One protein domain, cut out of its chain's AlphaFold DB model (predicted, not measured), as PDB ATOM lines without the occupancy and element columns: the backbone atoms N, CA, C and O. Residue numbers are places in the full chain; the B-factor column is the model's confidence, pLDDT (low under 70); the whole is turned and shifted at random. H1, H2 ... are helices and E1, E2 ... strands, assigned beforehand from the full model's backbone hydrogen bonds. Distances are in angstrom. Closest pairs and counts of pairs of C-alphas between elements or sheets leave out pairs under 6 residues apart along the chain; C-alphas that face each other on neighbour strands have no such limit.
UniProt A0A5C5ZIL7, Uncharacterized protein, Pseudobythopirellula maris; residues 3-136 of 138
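Overview. This is residues 3 to 136 of the 138 residues of an uncharacterized protein of Pseudobythopirellula maris (UniProt A0A5C5ZIL7). A four-stranded antiparallel sheet has one long helix, H1, over one of its faces and the other face bare, while beyond H1, at the far end of the domain, H2 and H3 meet near their ends as a V. Unnamed stretches, residues 67 to 90 and 122 to 136, fill much of the space between H1 and that V, and residues 88 to 94, of which 91 to 94 belong to H2, stick out. The printed part has 134 residues with three named helices and four named strands, in the order E1 E2 H1 E3 E4 H2 H3; the sheet runs E1 E2 E4 E3. The class is mixed, helices and strands, with under half of the residues, 63, in named elements. The whole is compact, with a radius of gyration of the C-alphas of 14.8 A and spans of 42 by 30 by 29 A.

Along the chain. In the sheet, E1 is residues 7 to 11, 14.0 A long, with C-alpha 7 at (163.192, 190.083, 201.140). E2 is residues 16 to 21, 16.4 A; E4 is residues 62 to 66, 13.5 A; E3 is residues 53 to 57, 11.9 A. H1 is residues 24 to 39, 22.1 A, with C-alpha 24 at (165.426, 180.908, 195.685). H2 is residues 91 to 100, 14.1 A, and H3 is residues 106 to 121, 22.6 A, with C-alpha 121 at (170.432, 192.719, 174.028).

Arrangement. E1 and E2 form a hairpin, with N 10 and O 18 2.9 A apart, within hydrogen-bond range. E2 and E4 are antiparallel at 154 degrees, with N 17 and O 65 at 2.8 A. E3 and E4 form the other hairpin, with N 64 and O 55 at 2.8 A. H1 is on the sheet at a height of 9.7 A, making two layers, a helix on one face of a sheet. It lies over E4, and only just over E2 and E3, with 3 C-alphas each. On the local plane it runs slantwise to E4, only just, at 31 degrees. Its closest C-alphas to E3 are those of Tyr 34 and Leu 53, 6.1 A apart. E2, H1 and E3 form a split strand-helix-strand unit, two strands running the same way with E4 between them, and its crossover is right-handed. H2 and H3 are not on the sheet, and both are apart from H1. H2 and H3 are close but not clearly touching, at a steep tilt of 50 degrees, opposite ways; their closest C-alphas, Arg 100 and Trp 109, are 5.8 A apart. In H1, H2 and H3 every O i to N i+4 pair is within hydrogen-bond range.

Size, cuts and confidence. The C-alphas farthest apart, those of Asn 13 and Glu 89, are 48.0 A apart. The printed part has no cut. The links H1 to E3 and E4 to H2 are long, with 13 and 24 residues. Residues 80 to 81 pair with 124 to 125, and 72 to 73 with 134 to 135, both antiparallel. The mean pLDDT of the printed part of this model is 93.1, and residues 3 to 6 are under 70.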
ATOM      1  N   PHE A   3     162.603 197.244 203.195       50.06
ATOM      2  CA  PHE A   3     162.009 195.929 203.396       50.06
ATOM      3  C   PHE A   3     160.884 195.794 202.369       50.06
ATOM      4  O   PHE A   3     160.098 196.731 202.208       50.06
ATOM      5  N   GLY A   4     160.831 194.680 201.644       56.41
ATOM      6  CA  GLY A   4     159.839 194.445 200.594       56.41
ATOM      7  C   GLY A   4     159.291 193.021 200.629       56.41
ATOM      8  O   GLY A   4     159.726 192.198 201.424       56.41
ATOM      9  N   GLN A   5     158.340 192.726 199.740       48.34
ATOM     10  CA  GLN A   5     157.719 191.397 199.606       48.34
ATOM     11  C   GLN A   5     158.672 190.291 199.120       48.34
ATOM     12  O   GLN A   5     158.299 189.124 199.142       48.34
ATOM     13  N   ASP A   6     159.872 190.652 198.665       59.09
ATOM     14  CA  ASP A   6     160.848 189.728 198.082       59.09
ATOM     15  C   ASP A   6     162.071 189.499 198.994       59.09
ATOM     16  O   ASP A   6     162.976 188.746 198.627       59.09
ATOM     17  N   GLY A   7     162.095 190.138 200.175       70.94
ATOM     18  CA  GLY A   7     163.192 190.083 201.140       70.94
ATOM     19  C   GLY A   7     163.607 191.454 201.691       70.94
ATOM     20  O   GLY A   7     162.834 192.420 201.683       70.94
ATOM     21  N   GLY A   8     164.841 191.552 202.191       83.81
ATOM     22  CA  GLY A   8     165.372 192.770 202.817       83.81
ATOM     23  C   GLY A   8     166.730 193.189 202.264       83.81
ATOM     24  O   GLY A   8     167.492 192.362 201.765       83.81
ATOM     25  N   VAL A   9     167.035 194.487 202.353       86.00
ATOM     26  CA  VAL A   9     168.334 195.054 201.961       86.00
ATOM     27  C   VAL A   9     168.954 195.806 203.136       86.00
ATOM     28  O   VAL A   9     168.358 196.758 203.645       86.00
ATOM     29  N   TRP A  10     170.180 195.441 203.514       88.06
ATOM     30  CA  TRP A  10     170.942 196.042 204.614       88.06
ATOM     31  C   TRP A  10     172.292 196.582 204.135       88.06
ATOM     32  O   TRP A  10     172.889 196.033 203.217       88.06
ATOM     33  N   ALA A  11     172.808 197.634 204.773       89.56
ATOM     34  CA  ALA A  11     174.197 198.050 204.589       89.56
ATOM     35  C   ALA A  11     175.080 197.141 205.405       89.56
ATOM     36  O   ALA A  11     174.771 196.809 206.550       89.56
ATOM     37  N   THR A  12     176.246 196.876 204.851       87.19
ATOM     38  CA  THR A  12     177.361 196.343 205.605       87.19
ATOM     39  C   THR A  12     178.240 197.489 206.102       87.19
ATOM     40  O   THR A  12     178.255 198.599 205.561       87.19
ATOM     41  N   ASN A  13     179.053 197.212 207.117       85.00
ATOM     42  CA  ASN A  13     180.104 198.122 207.582       85.00
ATOM     43  C   ASN A  13     181.255 198.302 206.566       85.00
ATOM     44  O   ASN A  13     182.196 199.042 206.844       85.00
ATOM     45  N   ARG A  14     181.188 197.641 205.401       86.56
ATOM     46  CA  ARG A  14     182.163 197.731 204.305       86.56
ATOM     47  C   ARG A  14     181.712 198.654 203.168       86.56
ATOM     48  O   ARG A  14     182.363 198.692 202.132       86.56
ATOM     49  N   GLY A  15     180.604 199.380 203.338       88.44
ATOM     50  CA  GLY A  15     180.051 200.234 202.280       88.44
ATOM     51  C   GLY A  15     179.392 199.449 201.141       88.44
ATOM     52  O   GLY A  15     179.266 199.964 200.031       88.44
ATOM     53  N   ALA A  16     178.977 198.209 201.410       93.75
ATOM     54  CA  ALA A  16     178.215 197.370 200.492       93.75
ATOM     55  C   ALA A  16     176.756 197.248 200.949       93.75
ATOM     56  O   ALA A  16     176.410 197.587 202.085       93.75
ATOM     57  N   ALA A  17     175.907 196.746 200.063       94.38
ATOM     58  CA  ALA A  17     174.555 196.315 200.368       94.38
ATOM     59  C   ALA A  17     174.488 194.785 200.341       94.38
ATOM     60  O   ALA A  17     175.039 194.155 199.445       94.38
ATOM     61  N   LEU A  18     173.792 194.203 201.310       94.44
ATOM     62  CA  LEU A  18     173.452 192.789 201.352       94.44
ATOM     63  C   LEU A  18     171.944 192.657 201.166       94.44
ATOM     64  O   LEU A  18     171.174 193.233 201.939       94.44
ATOM     65  N   LYS A  19     171.532 191.928 200.132       93.75
ATOM     66  CA  LYS A  19     170.134 191.606 199.849       93.75
ATOM     67  C   LYS A  19     169.899 190.150 200.219       93.75
ATOM     68  O   LYS A  19     170.581 189.286 199.684       93.75
ATOM     69  N   ALA A  20     168.973 189.902 201.142       93.94
ATOM     70  CA  ALA A  20     168.515 188.554 201.461       93.94
ATOM     71  C   ALA A  20     167.172 188.308 200.789       93.94
ATOM     72  O   ALA A  20     166.312 189.193 200.812       93.94
ATOM     73  N   PHE A  21     166.996 187.117 200.232       92.81
ATOM     74  CA  PHE A  21     165.811 186.730 199.481       92.81
ATOM     75  C   PHE A  21     164.992 185.693 200.247       92.81
ATOM     76  O   PHE A  21     165.529 184.784 200.872       92.81
ATOM     77  N   GLU A  22     163.667 185.782 200.145       89.81
ATOM     78  CA  GLU A  22     162.778 184.738 200.683       89.81
ATOM     79  C   GLU A  22     162.576 183.574 199.703       89.81
ATOM     80  O   GLU A  22     162.159 182.480 200.085       89.81
ATOM     81  N   ARG A  23     162.835 183.810 198.410       89.94
ATOM     82  CA  ARG A  23     162.583 182.858 197.324       89.94
ATOM     83  C   ARG A  23     163.856 182.609 196.533       89.94
ATOM     84  O   ARG A  23     164.379 183.523 195.903       89.94
ATOM     85  N   GLN A  24     164.257 181.342 196.456       91.50
ATOM     86  CA  GLN A  24     165.426 180.908 195.685       91.50
ATOM     87  C   GLN A  24     165.341 181.275 194.192       91.50
ATOM     88  O   GLN A  24     166.361 181.501 193.553       91.50
ATOM     89  N   ALA A  25     164.137 181.348 193.617       91.06
ATOM     90  CA  ALA A  25     163.971 181.757 192.223       91.06
ATOM     91  C   ALA A  25     164.433 183.206 191.979       91.06
ATOM     92  O   ALA A  25     165.120 183.460 190.996       91.06
ATOM     93  N   ASN A  26     164.097 184.133 192.884       92.00
ATOM     94  CA  ASN A  26     164.478 185.541 192.758       92.00
ATOM     95  C   ASN A  26     165.991 185.712 192.949       92.00
ATOM     96  O   ASN A  26     166.631 186.405 192.165       92.00
ATOM     97  N   ASP A  27     166.542 185.041 193.964       93.69
ATOM     98  CA  ASP A  27     167.975 185.012 194.263       93.69
ATOM     99  C   ASP A  27     168.794 184.541 193.052       93.69
ATOM    100  O   ASP A  27     169.641 185.275 192.544       93.69
ATOM    101  N   ARG A  28     168.454 183.373 192.493       94.94
ATOM    102  CA  ARG A  28     169.153 182.812 191.327       94.94
ATOM    103  C   ARG A  28     169.075 183.704 190.096       94.94
ATOM    104  O   ARG A  28     170.065 183.843 189.383       94.94
ATOM    105  N   THR A  29     167.910 184.292 189.829       95.94
ATOM    106  CA  THR A  29     167.734 185.216 188.703       95.94
ATOM    107  C   THR A  29     168.598 186.462 188.877       95.94
ATOM    108  O   THR A  29     169.272 186.877 187.934       95.94
ATOM    109  N   GLU A  30     168.607 187.052 190.074       96.62
ATOM    110  CA  GLU A  30     169.392 188.254 190.355       96.62
ATOM    111  C   GLU A  30     170.897 187.977 190.289       96.62
ATOM    112  O   GLU A  30     171.623 188.731 189.639       96.62
ATOM    113  N   LEU A  31     171.352 186.865 190.876       97.44
ATOM    114  CA  LEU A  31     172.741 186.422 190.793       97.44
ATOM    115  C   LEU A  31     173.170 186.233 189.336       97.44
ATOM    116  O   LEU A  31     174.154 186.833 188.913       97.44
ATOM    117  N   ALA A  32     172.393 185.493 188.542       97.44
ATOM    118  CA  ALA A  32     172.720 185.231 187.144       97.44
ATOM    119  C   ALA A  32     172.755 186.513 186.284       97.44
ATOM    120  O   ALA A  32     173.580 186.628 185.373       97.44
ATOM    121  N   CYS A  33     171.907 187.508 186.580       97.75
ATOM    122  CA  CYS A  33     172.000 188.826 185.945       97.75
ATOM    123  C   CYS A  33     173.326 189.514 186.289       97.75
ATOM    124  O   CYS A  33     174.024 189.995 185.394       97.75
ATOM    125  N   TYR A  34     173.698 189.544 187.570       97.75
ATOM    126  CA  TYR A  34     174.941 190.173 188.007       97.75
ATOM    127  C   TYR A  34     176.192 189.456 187.497       97.75
ATOM    128  O   TYR A  34     177.133 190.127 187.074       97.75
ATOM    129  N   GLU A  35     176.211 188.123 187.479       97.12
ATOM    130  CA  GLU A  35     177.302 187.340 186.894       97.12
ATOM    131  C   GLU A  35     177.493 187.679 185.413       97.12
ATOM    132  O   GLU A  35     178.619 187.894 184.964       97.12
ATOM    133  N   ARG A  36     176.394 187.805 184.659       97.06
ATOM    134  CA  ARG A  36     176.431 188.175 183.240       97.06
ATOM    135  C   ARG A  36     176.972 189.585 183.028       97.06
ATOM    136  O   ARG A  36     177.853 189.790 182.196       97.06
ATOM    137  N   LEU A  37     176.482 190.551 183.803       97.00
ATOM    138  CA  LEU A  37     176.971 191.929 183.763       97.00
ATOM    139  C   LEU A  37     178.464 192.003 184.119       97.00
ATOM    140  O   LEU A  37     179.221 192.712 183.457       97.00
ATOM    141  N   ALA A  38     178.904 191.235 185.120       95.94
ATOM    142  CA  ALA A  38     180.301 191.167 185.533       95.94
ATOM    143  C   ALA A  38     181.201 190.530 184.464       95.94
ATOM    144  O   ALA A  38     182.289 191.049 184.210       95.94
ATOM    145  N   ALA A  39     180.749 189.454 183.810       96.12
ATOM    146  CA  ALA A  39     181.480 188.790 182.729       96.12
ATOM    147  C   ALA A  39     181.718 189.715 181.522       96.12
ATOM    148  O   ALA A  39     182.786 189.675 180.915       96.12
ATOM    149  N   GLU A  40     180.756 190.590 181.221       95.25
ATOM    150  CA  GLU A  40     180.845 191.614 180.169       95.25
ATOM    151  C   GLU A  40     181.556 192.904 180.639       95.25
ATOM    152  O   GLU A  40     181.736 193.849 179.869       95.25
ATOM    153  N   GLY A  41     181.951 192.992 181.916       95.88
ATOM    154  CA  GLY A  41     182.572 194.187 182.498       95.88
ATOM    155  C   GLY A  41     181.644 195.408 182.572       95.88
ATOM    156  O   GLY A  41     182.118 196.543 182.685       95.88
ATOM    157  N   ILE A  42     180.328 195.197 182.510       96.50
ATOM    158  CA  ILE A  42     179.319 196.256 182.474       96.50
ATOM    159  C   ILE A  42     179.044 196.746 183.896       96.50
ATOM    160  O   ILE A  42     178.547 196.015 184.746       96.50
ATOM    161  N   LYS A  43     179.340 198.026 184.139       96.19
ATOM    162  CA  LYS A  43     179.064 198.718 185.415       96.19
ATOM    163  C   LYS A  43     178.020 199.825 185.295       96.19
ATOM    164  O   LYS A  43     177.606 200.393 186.301       96.19
ATOM    165  N   ALA A  44     177.623 200.151 184.069       97.44
ATOM    166  CA  ALA A  44     176.589 201.128 183.781       97.44
ATOM    167  C   ALA A  44     175.941 200.841 182.424       97.44
ATOM    168  O   ALA A  44     176.598 200.328 181.516       97.44
ATOM    169  N   ILE A  45     174.670 201.207 182.284       96.62
ATOM    170  CA  ILE A  45     173.898 201.126 181.039       96.62
ATOM    171  C   ILE A  45     173.262 202.489 180.798       96.62
ATOM    172  O   ILE A  45     172.573 202.990 181.676       96.62
ATOM    173  N   GLU A  46     173.515 203.099 179.636       94.19
ATOM    174  CA  GLU A  46     172.951 204.412 179.257       94.19
ATOM    175  C   GLU A  46     173.107 205.495 180.349       94.19
ATOM    176  O   GLU A  46     172.228 206.320 180.575       94.19
ATOM    177  N   GLY A  47     174.229 205.471 181.078       94.94
ATOM    178  CA  GLY A  47     174.513 206.402 182.177       94.94
ATOM    179  C   GLY A  47     173.964 205.993 183.550       94.94
ATOM    180  O   GLY A  47     174.350 206.607 184.538       94.94
ATOM    181  N   PHE A  48     173.144 204.944 183.652       98.12
ATOM    182  CA  PHE A  48     172.658 204.404 184.925       98.12
ATOM    183  C   PHE A  48     173.676 203.441 185.522       98.12
ATOM    184  O   PHE A  48     174.022 202.432 184.908       98.12
ATOM    185  N   SER A  49     174.140 203.743 186.730       97.94
ATOM    186  CA  SER A  49     175.090 202.905 187.460       97.94
ATOM    187  C   SER A  49     174.432 201.618 187.954       97.94
ATOM    188  O   SER A  49     173.300 201.632 188.441       97.94
ATOM    189  N   LEU A  50     175.173 200.515 187.870       97.31
ATOM    190  CA  LEU A  50     174.760 199.193 188.328       97.31
ATOM    191  C   LEU A  50     175.557 198.785 189.572       97.31
ATOM    192  O   LEU A  50     176.775 198.999 189.608       97.31
ATOM    193  N   PRO A  51     174.925 198.150 190.572       96.69
ATOM    194  CA  PRO A  51     175.655 197.448 191.614       96.69
ATOM    195  C   PRO A  51     176.597 196.409 191.001       96.69
ATOM    196  O   PRO A  51     176.229 195.667 190.094       96.69
ATOM    197  N   SER A  52     177.829 196.354 191.497       95.88
ATOM    198  CA  SER A  52     178.770 195.282 191.182       95.88
ATOM    199  C   SER A  52     178.604 194.151 192.191       95.88
ATOM    200  O   SER A  52     178.522 194.423 193.390       95.88
ATOM    201  N   LEU A  53     178.598 192.903 191.720       96.56
ATOM    202  CA  LEU A  53     178.601 191.715 192.575       96.56
ATOM    203  C   LEU A  53     179.891 191.649 193.395       96.56
ATOM    204  O   LEU A  53     180.985 191.758 192.839       96.56
ATOM    205  N   LEU A  54     179.763 191.471 194.708       95.88
ATOM    206  CA  LEU A  54     180.889 191.334 195.635       95.88
ATOM    207  C   LEU A  54     180.974 189.926 196.234       95.88
ATOM    208  O   LEU A  54     182.074 189.453 196.512       95.88
ATOM    209  N   GLY A  55     179.835 189.257 196.408       96.06
ATOM    210  CA  GLY A  55     179.754 187.885 196.901       96.06
ATOM    211  C   GLY A  55     178.310 187.403 196.989       96.06
ATOM    212  O   GLY A  55     177.379 188.196 196.856       96.06
ATOM    213  N   TRP A  56     178.125 186.109 197.215       97.19
ATOM    214  CA  TRP A  56     176.821 185.499 197.457       97.19
ATOM    215  C   TRP A  56     176.977 184.252 198.332       97.19
ATOM    216  O   TRP A  56     178.086 183.733 198.482       97.19
ATOM    217  N   ASP A  57     175.875 183.799 198.916       96.56
ATOM    218  CA  ASP A  57     175.795 182.540 199.655       96.56
ATOM    219  C   ASP A  57     174.456 181.860 199.331       96.56
ATOM    220  O   ASP A  57     173.387 182.380 199.660       96.56
ATOM    221  N   ASP A  58     174.538 180.714 198.650       92.94
ATOM    222  CA  ASP A  58     173.382 179.962 198.146       92.94
ATOM    223  C   ASP A  58     172.554 179.314 199.268       92.94
ATOM    224  O   ASP A  58     171.354 179.088 199.096       92.94
ATOM    225  N   ASP A  59     173.174 179.003 200.411       94.19
ATOM    226  CA  ASP A  59     172.484 178.392 201.552       94.19
ATOM    227  C   ASP A  59     171.682 179.450 202.322       94.19
ATOM    228  O   ASP A  59     170.595 179.175 202.837       94.19
ATOM    229  N   LEU A  60     172.209 180.676 202.383       95.00
ATOM    230  CA  LEU A  60     171.564 181.812 203.037       95.00
ATOM    231  C   LEU A  60     170.648 182.621 202.110       95.00
ATOM    232  O   LEU A  60     169.894 183.456 202.614       95.00
ATOM    233  N   LEU A  61     170.691 182.380 200.794       95.75
ATOM    234  CA  LEU A  61     169.983 183.160 199.772       95.75
ATOM    235  C   LEU A  61     170.289 184.657 199.909       95.75
ATOM    236  O   LEU A  61     169.385 185.488 200.067       95.75
ATOM    237  N   VAL A  62     171.580 184.994 199.944       95.88
ATOM    238  CA  VAL A  62     172.044 186.380 200.067       95.88
ATOM    239  C   VAL A  62     173.007 186.752 198.954       95.88
ATOM    240  O   VAL A  62     173.905 185.992 198.606       95.88
ATOM    241  N   ILE A  63     172.876 187.988 198.473       96.88
ATOM    242  CA  ILE A  63     173.797 188.606 197.519       96.88
ATOM    243  C   ILE A  63     174.362 189.885 198.137       96.88
ATOM    244  O   ILE A  63     173.619 190.778 198.553       96.88
ATOM    245  N   GLU A  64     175.688 189.987 198.176       96.88
ATOM    246  CA  GLU A  64     176.417 191.203 198.526       96.88
ATOM    247  C   GLU A  64     176.829 191.953 197.253       96.88
ATOM    248  O   GLU A  64     177.446 191.394 196.342       96.88
ATOM    249  N   MET A  65     176.514 193.245 197.200       96.69
ATOM    250  CA  MET A  65     176.722 194.103 196.035       96.69
ATOM    251  C   MET A  65     177.175 195.511 196.440       96.69
ATOM    252  O   MET A  65     176.929 195.967 197.558       96.69
ATOM    253  N   SER A  66     177.841 196.235 195.540       96.38
ATOM    254  CA  SER A  66     178.236 197.626 195.803       96.38
ATOM    255  C   SER A  66     177.023 198.558 195.895       96.38
ATOM    256  O   SER A  66     176.045 198.392 195.172       96.38
ATOM    257  N   ILE A  67     177.111 199.607 196.714       94.12
ATOM    258  CA  ILE A  67     176.105 200.678 196.735       94.12
ATOM    259  C   ILE A  67     176.373 201.654 195.582       94.12
ATOM    260  O   ILE A  67     177.518 202.038 195.349       94.12
ATOM    261  N   VAL A  68     175.315 202.080 194.891       94.88
ATOM    262  CA  VAL A  68     175.360 203.106 193.835       94.88
ATOM    263  C   VAL A  68     174.432 204.271 194.172       94.88
ATOM    264  O   VAL A  68     173.464 204.116 194.919       94.88
ATOM    265  N   THR A  69     174.727 205.451 193.631       93.81
ATOM    266  CA  THR A  69     173.888 206.653 193.745       93.81
ATOM    267  C   THR A  69     173.175 206.929 192.423       93.81
ATOM    268  O   THR A  69     173.682 206.505 191.383       93.81
ATOM    269  N   PRO A  70     172.026 207.632 192.426       96.06
ATOM    270  CA  PRO A  70     171.381 208.027 191.183       96.06
ATOM    271  C   PRO A  70     172.347 208.803 190.267       96.06
ATOM    272  O   PRO A  70     173.138 209.602 190.777       96.06
ATOM    273  N   PRO A  71     172.293 208.592 188.943       97.62
ATOM    274  CA  PRO A  71     171.368 207.700 188.250       97.62
ATOM    275  C   PRO A  71     171.748 206.217 188.405       97.62
ATOM    276  O   PRO A  71     172.912 205.846 188.246       97.62
ATOM    277  N   TYR A  72     170.766 205.361 188.703       97.69
ATOM    278  CA  TYR A  72     170.992 203.930 188.944       97.69
ATOM    279  C   TYR A  72     169.927 203.025 188.320       97.69
ATOM    280  O   TYR A  72     168.785 203.439 188.114       97.69
ATOM    281  N   LEU A  73     170.309 201.766 188.106       97.75
ATOM    282  CA  LEU A  73     169.429 200.650 187.766       97.75
ATOM    283  C   LEU A  73     169.649 199.516 188.786       97.75
ATOM    284  O   LEU A  73     170.785 199.105 189.020       97.75
ATOM    285  N   LEU A  74     168.575 199.041 189.420       95.88
ATOM    286  CA  LEU A  74     168.601 198.091 190.543       95.88
ATOM    287  C   LEU A  74     167.604 196.939 190.351       95.88
ATOM    288  O   LEU A  74     166.711 197.028 189.519       95.88
ATOM    289  N   ASP A  75     167.711 195.928 191.223       93.56
ATOM    290  CA  ASP A  75     166.687 194.905 191.495       93.56
ATOM    291  C   ASP A  75     166.342 194.002 190.300       93.56
ATOM    292  O   ASP A  75     165.293 194.107 189.667       93.56
ATOM    293  N   PHE A  76     167.246 193.063 190.014       95.50
ATOM    294  CA  PHE A  76     167.110 192.128 188.895       95.50
ATOM    295  C   PHE A  76     166.314 190.861 189.224       95.50
ATOM    296  O   PHE A  76     166.066 190.060 188.326       95.50
ATOM    297  N   GLY A  77     165.876 190.659 190.469       91.88
ATOM    298  CA  GLY A  77     165.236 189.411 190.904       91.88
ATOM    299  C   GLY A  77     163.942 189.042 190.171       91.88
ATOM    300  O   GLY A  77     163.521 187.890 190.231       91.88
ATOM    301  N   LYS A  78     163.323 189.993 189.458       91.75
ATOM    302  CA  LYS A  78     162.114 189.790 188.634       91.75
ATOM    303  C   LYS A  78     162.383 189.809 187.126       91.75
ATOM    304  O   LYS A  78     161.437 189.859 186.339       91.75
ATOM    305  N   ALA A  79     163.647 189.827 186.713       95.62
ATOM    306  CA  ALA A  79     164.007 189.747 185.306       95.62
ATOM    307  C   ALA A  79     163.769 188.333 184.752       95.62
ATOM    308  O   ALA A  79     163.698 187.352 185.489       95.62
ATOM    309  N   TYR A  80     163.680 188.227 183.432       95.94
ATOM    310  CA  TYR A  80     163.708 186.953 182.721       95.94
ATOM    311  C   TYR A  80     165.002 186.864 181.920       95.94
ATOM    312  O   TYR A  80     165.418 187.839 181.295       95.94
ATOM    313  N   LEU A  81     165.648 185.699 181.948       95.94
ATOM    314  CA  LEU A  81     166.893 185.463 181.224       95.94
ATOM    315  C   LEU A  81     166.629 184.738 179.909       95.94
ATOM    316  O   LEU A  81     165.879 183.764 179.862       95.94
ATOM    317  N   ASP A  82     167.271 185.227 178.851       95.81
ATOM    318  CA  ASP A  82     167.359 184.675 177.490       95.81
ATOM    319  C   ASP A  82     166.036 184.570 176.716       95.81
ATOM    320  O   ASP A  82     166.040 184.403 175.494       95.81
ATOM    321  N   ARG A  83     164.901 184.671 177.407       92.06
ATOM    322  CA  ARG A  83     163.566 184.726 176.823       92.06
ATOM    323  C   ARG A  83     162.734 185.802 177.517       92.06
ATOM    324  O   ARG A  83     162.783 185.893 178.744       92.06
ATOM    325  N   PRO A  84     161.960 186.593 176.759       91.00
ATOM    326  CA  PRO A  84     161.023 187.540 177.342       91.00
ATOM    327  C   PRO A  84     159.894 186.813 178.077       91.00
ATOM    328  O   PRO A  84     159.641 185.628 177.845       91.00
ATOM    329  N   PHE A  85     159.199 187.549 178.943       88.75
ATOM    330  CA  PHE A  85     157.934 187.086 179.497       88.75
ATOM    331  C   PHE A  85     156.908 186.939 178.370       88.75
ATOM    332  O   PHE A  85     156.835 187.790 177.479       88.75
ATOM    333  N   ASP A  86     156.137 185.856 178.409       88.56
ATOM    334  CA  ASP A  86     155.083 185.606 177.434       88.56
ATOM    335  C   ASP A  86     153.837 186.392 177.847       88.56
ATOM    336  O   ASP A  86     153.136 186.025 178.792       88.56
ATOM    337  N   PHE A  87     153.615 187.534 177.198       86.00
ATOM    338  CA  PHE A  87     152.418 188.331 177.426       86.00
ATOM    339  C   PHE A  87     151.244 187.727 176.665       86.00
ATOM    340  O   PHE A  87     151.351 187.421 175.478       86.00
ATOM    341  N   GLU A  88     150.092 187.649 177.330       88.88
ATOM    342  CA  GLU A  88     148.820 187.451 176.639       88.88
ATOM    343  C   GLU A  88     148.576 188.587 175.624       88.88
ATOM    344  O   GLU A  88     149.204 189.649 175.684       88.88
ATOM    345  N   GLU A  89     147.674 188.366 174.668       85.31
ATOM    346  CA  GLU A  89     147.410 189.315 173.583       85.31
ATOM    347  C   GLU A  89     147.071 190.718 174.134       85.31
ATOM    348  O   GLU A  89     146.127 190.887 174.899       85.31
ATOM    349  N   GLY A  90     147.878 191.723 173.770       82.19
ATOM    350  CA  GLY A  90     147.761 193.104 174.267       82.19
ATOM    351  C   GLY A  90     148.527 193.412 175.562       82.19
ATOM    352  O   GLY A  90     148.851 194.574 175.806       82.19
ATOM    353  N   GLY A  91     148.931 192.400 176.336       89.25
ATOM    354  CA  GLY A  91     149.535 192.587 177.660       89.25
ATOM    355  C   GLY A  91     150.863 193.351 177.657       89.25
ATOM    356  O   GLY A  91     151.141 194.088 178.599       89.25
ATOM    357  N   PHE A  92     151.674 193.223 176.601       88.69
ATOM    358  CA  PHE A  92     152.920 193.995 176.482       88.69
ATOM    359  C   PHE A  92     152.639 195.496 176.339       88.69
ATOM    360  O   PHE A  92     153.280 196.302 177.006       88.69
ATOM    361  N   THR A  93     151.658 195.866 175.511       90.81
ATOM    362  CA  THR A  93     151.259 197.263 175.301       90.81
ATOM    363  C   THR A  93     150.700 197.867 176.586       90.81
ATOM    364  O   THR A  93     151.073 198.980 176.949       90.81
ATOM    365  N   ASP A  94     149.848 197.127 177.297       92.88
ATOM    366  CA  ASP A  94     149.266 197.581 178.563       92.88
ATOM    367  C   ASP A  94     150.343 197.777 179.636       92.88
ATOM    368  O   ASP A  94     150.365 198.803 180.317       92.88
ATOM    369  N   TRP A  95     151.288 196.837 179.741       94.25
ATOM    370  CA  TRP A  95     152.445 196.978 180.623       94.25
ATOM    371  C   TRP A  95     153.299 198.196 180.251       94.25
ATOM    372  O   TRP A  95     153.715 198.945 181.135       94.25
ATOM    373  N   GLU A  96     153.553 198.420 178.960       93.38
ATOM    374  CA  GLU A  96     154.355 199.552 178.493       93.38
ATOM    375  C   GLU A  96     153.701 200.885 178.880       93.38
ATOM    376  O   GLU A  96     154.367 201.778 179.407       93.38
ATOM    377  N   LEU A  97     152.384 200.996 178.678       94.19
ATOM    378  CA  LEU A  97     151.594 202.159 179.079       94.19
ATOM    379  C   LEU A  97     151.653 202.373 180.597       94.19
ATOM    380  O   LEU A  97     151.978 203.477 181.034       94.19
ATOM    381  N   GLU A  98     151.437 201.318 181.389       95.44
ATOM    382  CA  GLU A  98     151.509 201.381 182.853       95.44
ATOM    383  C   GLU A  98     152.881 201.884 183.327       95.44
ATOM    384  O   GLU A  98     152.963 202.761 184.184       95.44
ATOM    385  N   LYS A  99     153.983 201.358 182.772       95.56
ATOM    386  CA  LYS A  99     155.332 201.781 183.179       95.56
ATOM    387  C   LYS A  99     155.661 203.188 182.720       95.56
ATOM    388  O   LYS A  99     156.278 203.928 183.486       95.56
ATOM    389  N   ARG A 100     155.225 203.581 181.526       96.00
ATOM    390  CA  ARG A 100     155.406 204.938 181.009       96.00
ATOM    391  C   ARG A 100     154.757 205.988 181.906       96.00
ATOM    392  O   ARG A 100     155.365 207.031 182.125       96.00
ATOM    393  N   GLU A 101     153.567 205.716 182.437       96.62
ATOM    394  CA  GLU A 101     152.842 206.629 183.335       96.62
ATOM    395  C   GLU A 101     153.550 206.866 184.681       96.62
ATOM    396  O   GLU A 101     153.253 207.846 185.361       96.62
ATOM    397  N   LEU A 102     154.512 206.016 185.060       96.50
ATOM    398  CA  LEU A 102     155.301 206.194 186.285       96.50
ATOM    399  C   LEU A 102     156.404 207.256 186.158       96.50
ATOM    400  O   LEU A 102     157.019 207.595 187.170       96.50
ATOM    401  N   TYR A 103     156.693 207.744 184.949       95.88
ATOM    402  CA  TYR A 103     157.737 208.739 184.698       95.88
ATOM    403  C   TYR A 103     157.133 210.107 184.379       95.88
ATOM    404  O   TYR A 103     156.124 210.220 183.686       95.88
ATOM    405  N   ASP A 104     157.796 211.165 184.841       93.94
ATOM    406  CA  ASP A 104     157.269 212.531 184.773       93.94
ATOM    407  C   ASP A 104     157.245 213.091 183.345       93.94
ATOM    408  O   ASP A 104     156.467 213.990 183.023       93.94
ATOM    409  N   THR A 105     158.130 212.597 182.472       94.81
ATOM    410  CA  THR A 105     158.282 213.118 181.109       94.81
ATOM    411  C   THR A 105     158.409 212.007 180.074       94.81
ATOM    412  O   THR A 105     158.992 210.952 180.325       94.81
ATOM    413  N   ALA A 106     157.946 212.283 178.850       94.81
ATOM    414  CA  ALA A 106     158.144 211.380 177.714       94.81
ATOM    415  C   ALA A 106     159.636 211.105 177.443       94.81
ATOM    416  O   ALA A 106     159.996 209.982 177.110       94.81
ATOM    417  N   GLN A 107     160.504 212.097 177.669       96.19
ATOM    418  CA  GLN A 107     161.948 211.952 177.481       96.19
ATOM    419  C   GLN A 107     162.569 210.939 178.453       96.19
ATOM    420  O   GLN A 107     163.455 210.181 178.065       96.19
ATOM    421  N   GLN A 108     162.108 210.906 179.709       95.88
ATOM    422  CA  GLN A 108     162.541 209.888 180.669       95.88
ATOM    423  C   GLN A 108     162.128 208.494 180.201       95.88
ATOM    424  O   GLN A 108     162.949 207.584 180.236       95.88
ATOM    425  N   TRP A 109     160.897 208.335 179.711       97.06
ATOM    426  CA  TRP A 109     160.446 207.045 179.190       97.06
ATOM    427  C   TRP A 109     161.251 206.582 177.969       97.06
ATOM    428  O   TRP A 109     161.592 205.406 177.875       97.06
ATOM    429  N   GLU A 110     161.611 207.492 177.059       97.06
ATOM    430  CA  GLU A 110     162.484 207.165 175.924       97.06
ATOM    431  C   GLU A 110     163.839 206.623 176.394       97.06
ATOM    432  O   GLU A 110     164.295 205.595 175.899       97.06
ATOM    433  N   ILE A 111     164.450 207.257 177.400       97.75
ATOM    434  CA  ILE A 111     165.715 206.798 177.993       97.75
ATOM    435  C   ILE A 111     165.537 205.452 178.711       97.75
ATOM    436  O   ILE A 111     166.370 204.559 178.592       97.75
ATOM    437  N   VAL A 112     164.443 205.266 179.449       97.88
ATOM    438  CA  VAL A 112     164.142 203.976 180.088       97.88
ATOM    439  C   VAL A 112     164.006 202.891 179.022       97.88
ATOM    440  O   VAL A 112     164.601 201.826 179.149       97.88
ATOM    441  N   SER A 113     163.316 203.173 177.921       97.12
ATOM    442  CA  SER A 113     163.147 202.237 176.807       97.12
ATOM    443  C   SER A 113     164.484 201.828 176.182       97.12
ATOM    444  O   SER A 113     164.669 200.651 175.865       97.12
ATOM    445  N   THR A 114     165.457 202.743 176.057       97.94
ATOM    446  CA  THR A 114     166.803 202.383 175.576       97.94
ATOM    447  C   THR A 114     167.571 201.531 176.585       97.94
ATOM    448  O   THR A 114     168.206 200.555 176.181       97.94
ATOM    449  N   VAL A 115     167.456 201.811 177.891       98.00
ATOM    450  CA  VAL A 115     168.010 200.957 178.961       98.00
ATOM    451  C   VAL A 115     167.443 199.538 178.869       98.00
ATOM    452  O   VAL A 115     168.202 198.567 178.885       98.00
ATOM    453  N   LEU A 116     166.122 199.402 178.725       97.88
ATOM    454  CA  LEU A 116     165.444 198.107 178.616       97.88
ATOM    455  C   LEU A 116     165.859 197.347 177.353       97.88
ATOM    456  O   LEU A 116     166.157 196.154 177.422       97.88
ATOM    457  N   ALA A 117     165.948 198.032 176.211       97.44
ATOM    458  CA  ALA A 117     166.443 197.440 174.971       97.44
ATOM    459  C   ALA A 117     167.904 196.978 175.106       97.44
ATOM    460  O   ALA A 117     168.268 195.901 174.625       97.44
ATOM    461  N   ARG A 118     168.746 197.756 175.802       97.62
ATOM    462  CA  ARG A 118     170.142 197.390 176.046       97.62
ATOM    463  C   ARG A 118     170.252 196.160 176.943       97.62
ATOM    464  O   ARG A 118     171.008 195.254 176.595       97.62
ATOM    465  N   LEU A 119     169.482 196.079 178.026       97.81
ATOM    466  CA  LEU A 119     169.395 194.876 178.862       97.81
ATOM    467  C   LEU A 119     168.923 193.660 178.057       97.81
ATOM    468  O   LEU A 119     169.554 192.606 178.116       97.81
ATOM    469  N   ALA A 120     167.883 193.819 177.235       97.19
ATOM    470  CA  ALA A 120     167.372 192.740 176.394       97.19
ATOM    471  C   ALA A 120     168.432 192.237 175.399       97.19
ATOM    472  O   ALA A 120     168.522 191.036 175.158       97.19
ATOM    473  N   SER A 121     169.300 193.120 174.882       96.56
ATOM    474  CA  SER A 121     170.432 192.719 174.028       96.56
ATOM    475  C   SER A 121     171.486 191.865 174.749       96.56
ATOM    476  O   SER A 121     172.240 191.149 174.098       96.56
ATOM    477  N   LEU A 122     171.512 191.907 176.086       96.62
ATOM    478  CA  LEU A 122     172.324 191.046 176.956       96.62
ATOM    479  C   LEU A 122     171.554 189.786 177.395       96.62
ATOM    480  O   LEU A 122     172.008 189.041 178.263       96.62
ATOM    481  N   GLY A 123     170.359 189.558 176.847       97.19
ATOM    482  CA  GLY A 123     169.452 188.492 177.264       97.19
ATOM    483  C   GLY A 123     168.834 188.718 178.646       97.19
ATOM    484  O   GLY A 123     168.405 187.754 179.267       97.19
ATOM    485  N   ILE A 124     168.807 189.956 179.152       97.88
ATOM    486  CA  ILE A 124     168.156 190.318 180.419       97.88
ATOM    487  C   ILE A 124     166.860 191.065 180.090       97.88
ATOM    488  O   ILE A 124     166.872 192.234 179.711       97.88
ATOM    489  N   HIS A 125     165.719 190.402 180.232       97.38
ATOM    490  CA  HIS A 125     164.403 190.990 179.992       97.38
ATOM    491  C   HIS A 125     163.843 191.546 181.303       97.38
ATOM    492  O   HIS A 125     163.403 190.802 182.180       97.38
ATOM    493  N   TYR A 126     163.909 192.867 181.453       97.19
ATOM    494  CA  TYR A 126     163.632 193.562 182.706       97.19
ATOM    495  C   TYR A 126     162.238 194.209 182.699       97.19
ATOM    496  O   TYR A 126     161.970 195.090 181.886       97.19
ATOM    497  N   TYR A 127     161.361 193.801 183.625       94.62
ATOM    498  CA  TYR A 127     159.960 194.258 183.665       94.62
ATOM    499  C   TYR A 127     159.588 195.107 184.894       94.62
ATOM    500  O   TYR A 127     158.523 195.733 184.904       94.62
ATOM    501  N   ASP A 128     160.452 195.197 185.915       95.25
ATOM    502  CA  ASP A 128     160.223 196.017 187.122       95.25
ATOM    503  C   ASP A 128     160.731 197.465 186.935       95.25
ATOM    504  O   ASP A 128     161.482 198.016 187.744       95.25
ATOM    505  N   ALA A 129     160.363 198.075 185.802       95.69
ATOM    506  CA  ALA A 129     160.828 199.382 185.318       95.69
ATOM    507  C   ALA A 129     160.151 200.573 186.014       95.69
ATOM    508  O   ALA A 129     159.703 201.514 185.365       95.69
ATOM    509  N   LYS A 130     160.072 200.536 187.345       95.50
ATOM    510  CA  LYS A 130     159.549 201.634 188.170       95.50
ATOM    511  C   LYS A 130     160.660 202.621 188.580       95.50
ATOM    512  O   LYS A 130     161.801 202.184 188.760       95.50
ATOM    513  N   PRO A 131     160.343 203.898 188.875       95.38
ATOM    514  CA  PRO A 131     161.331 204.910 189.283       95.38
ATOM    515  C   PRO A 131     162.176 204.548 190.512       95.38
ATOM    516  O   PRO A 131     163.292 205.034 190.681       95.38
ATOM    517  N   ALA A 132     161.659 203.680 191.390       93.69
ATOM    518  CA  ALA A 132     162.414 203.187 192.538       93.69
ATOM    519  C   ALA A 132     163.624 202.324 192.128       93.69
ATOM    520  O   ALA A 132     164.623 202.328 192.850       93.69
ATOM    521  N   ASN A 133     163.541 201.642 190.979       96.38
ATOM    522  CA  ASN A 133     164.575 200.745 190.464       96.38
ATOM    523  C   ASN A 133     165.345 201.350 189.283       96.38
ATOM    524  O   ASN A 133     166.508 201.009 189.113       96.38
ATOM    525  N   ILE A 134     164.743 202.261 188.511       97.44
ATOM    526  CA  ILE A 134     165.419 203.055 187.474       97.44
ATOM    527  C   ILE A 134     165.282 204.526 187.849       97.44
ATOM    528  O   ILE A 134     164.282 205.175 187.543       97.44
ATOM    529  N   ARG A 135     166.278 205.045 188.567       96.69
ATOM    530  CA  ARG A 135     166.228 206.405 189.110       96.69
ATOM    531  C   ARG A 135     167.184 207.311 188.359       96.69
ATOM    532  O   ARG A 135     168.352 206.971 188.206       96.69
ATOM    533  N   PHE A 136     166.692 208.467 187.930       96.50
ATOM    534  CA  PHE A 136     167.489 209.532 187.319       96.50
ATOM    535  C   PHE A 136     168.261 210.333 188.380       96.50
ATOM    536  O   PHE A 136     167.958 210.247 189.572       96.50
TER     537      PHE A 136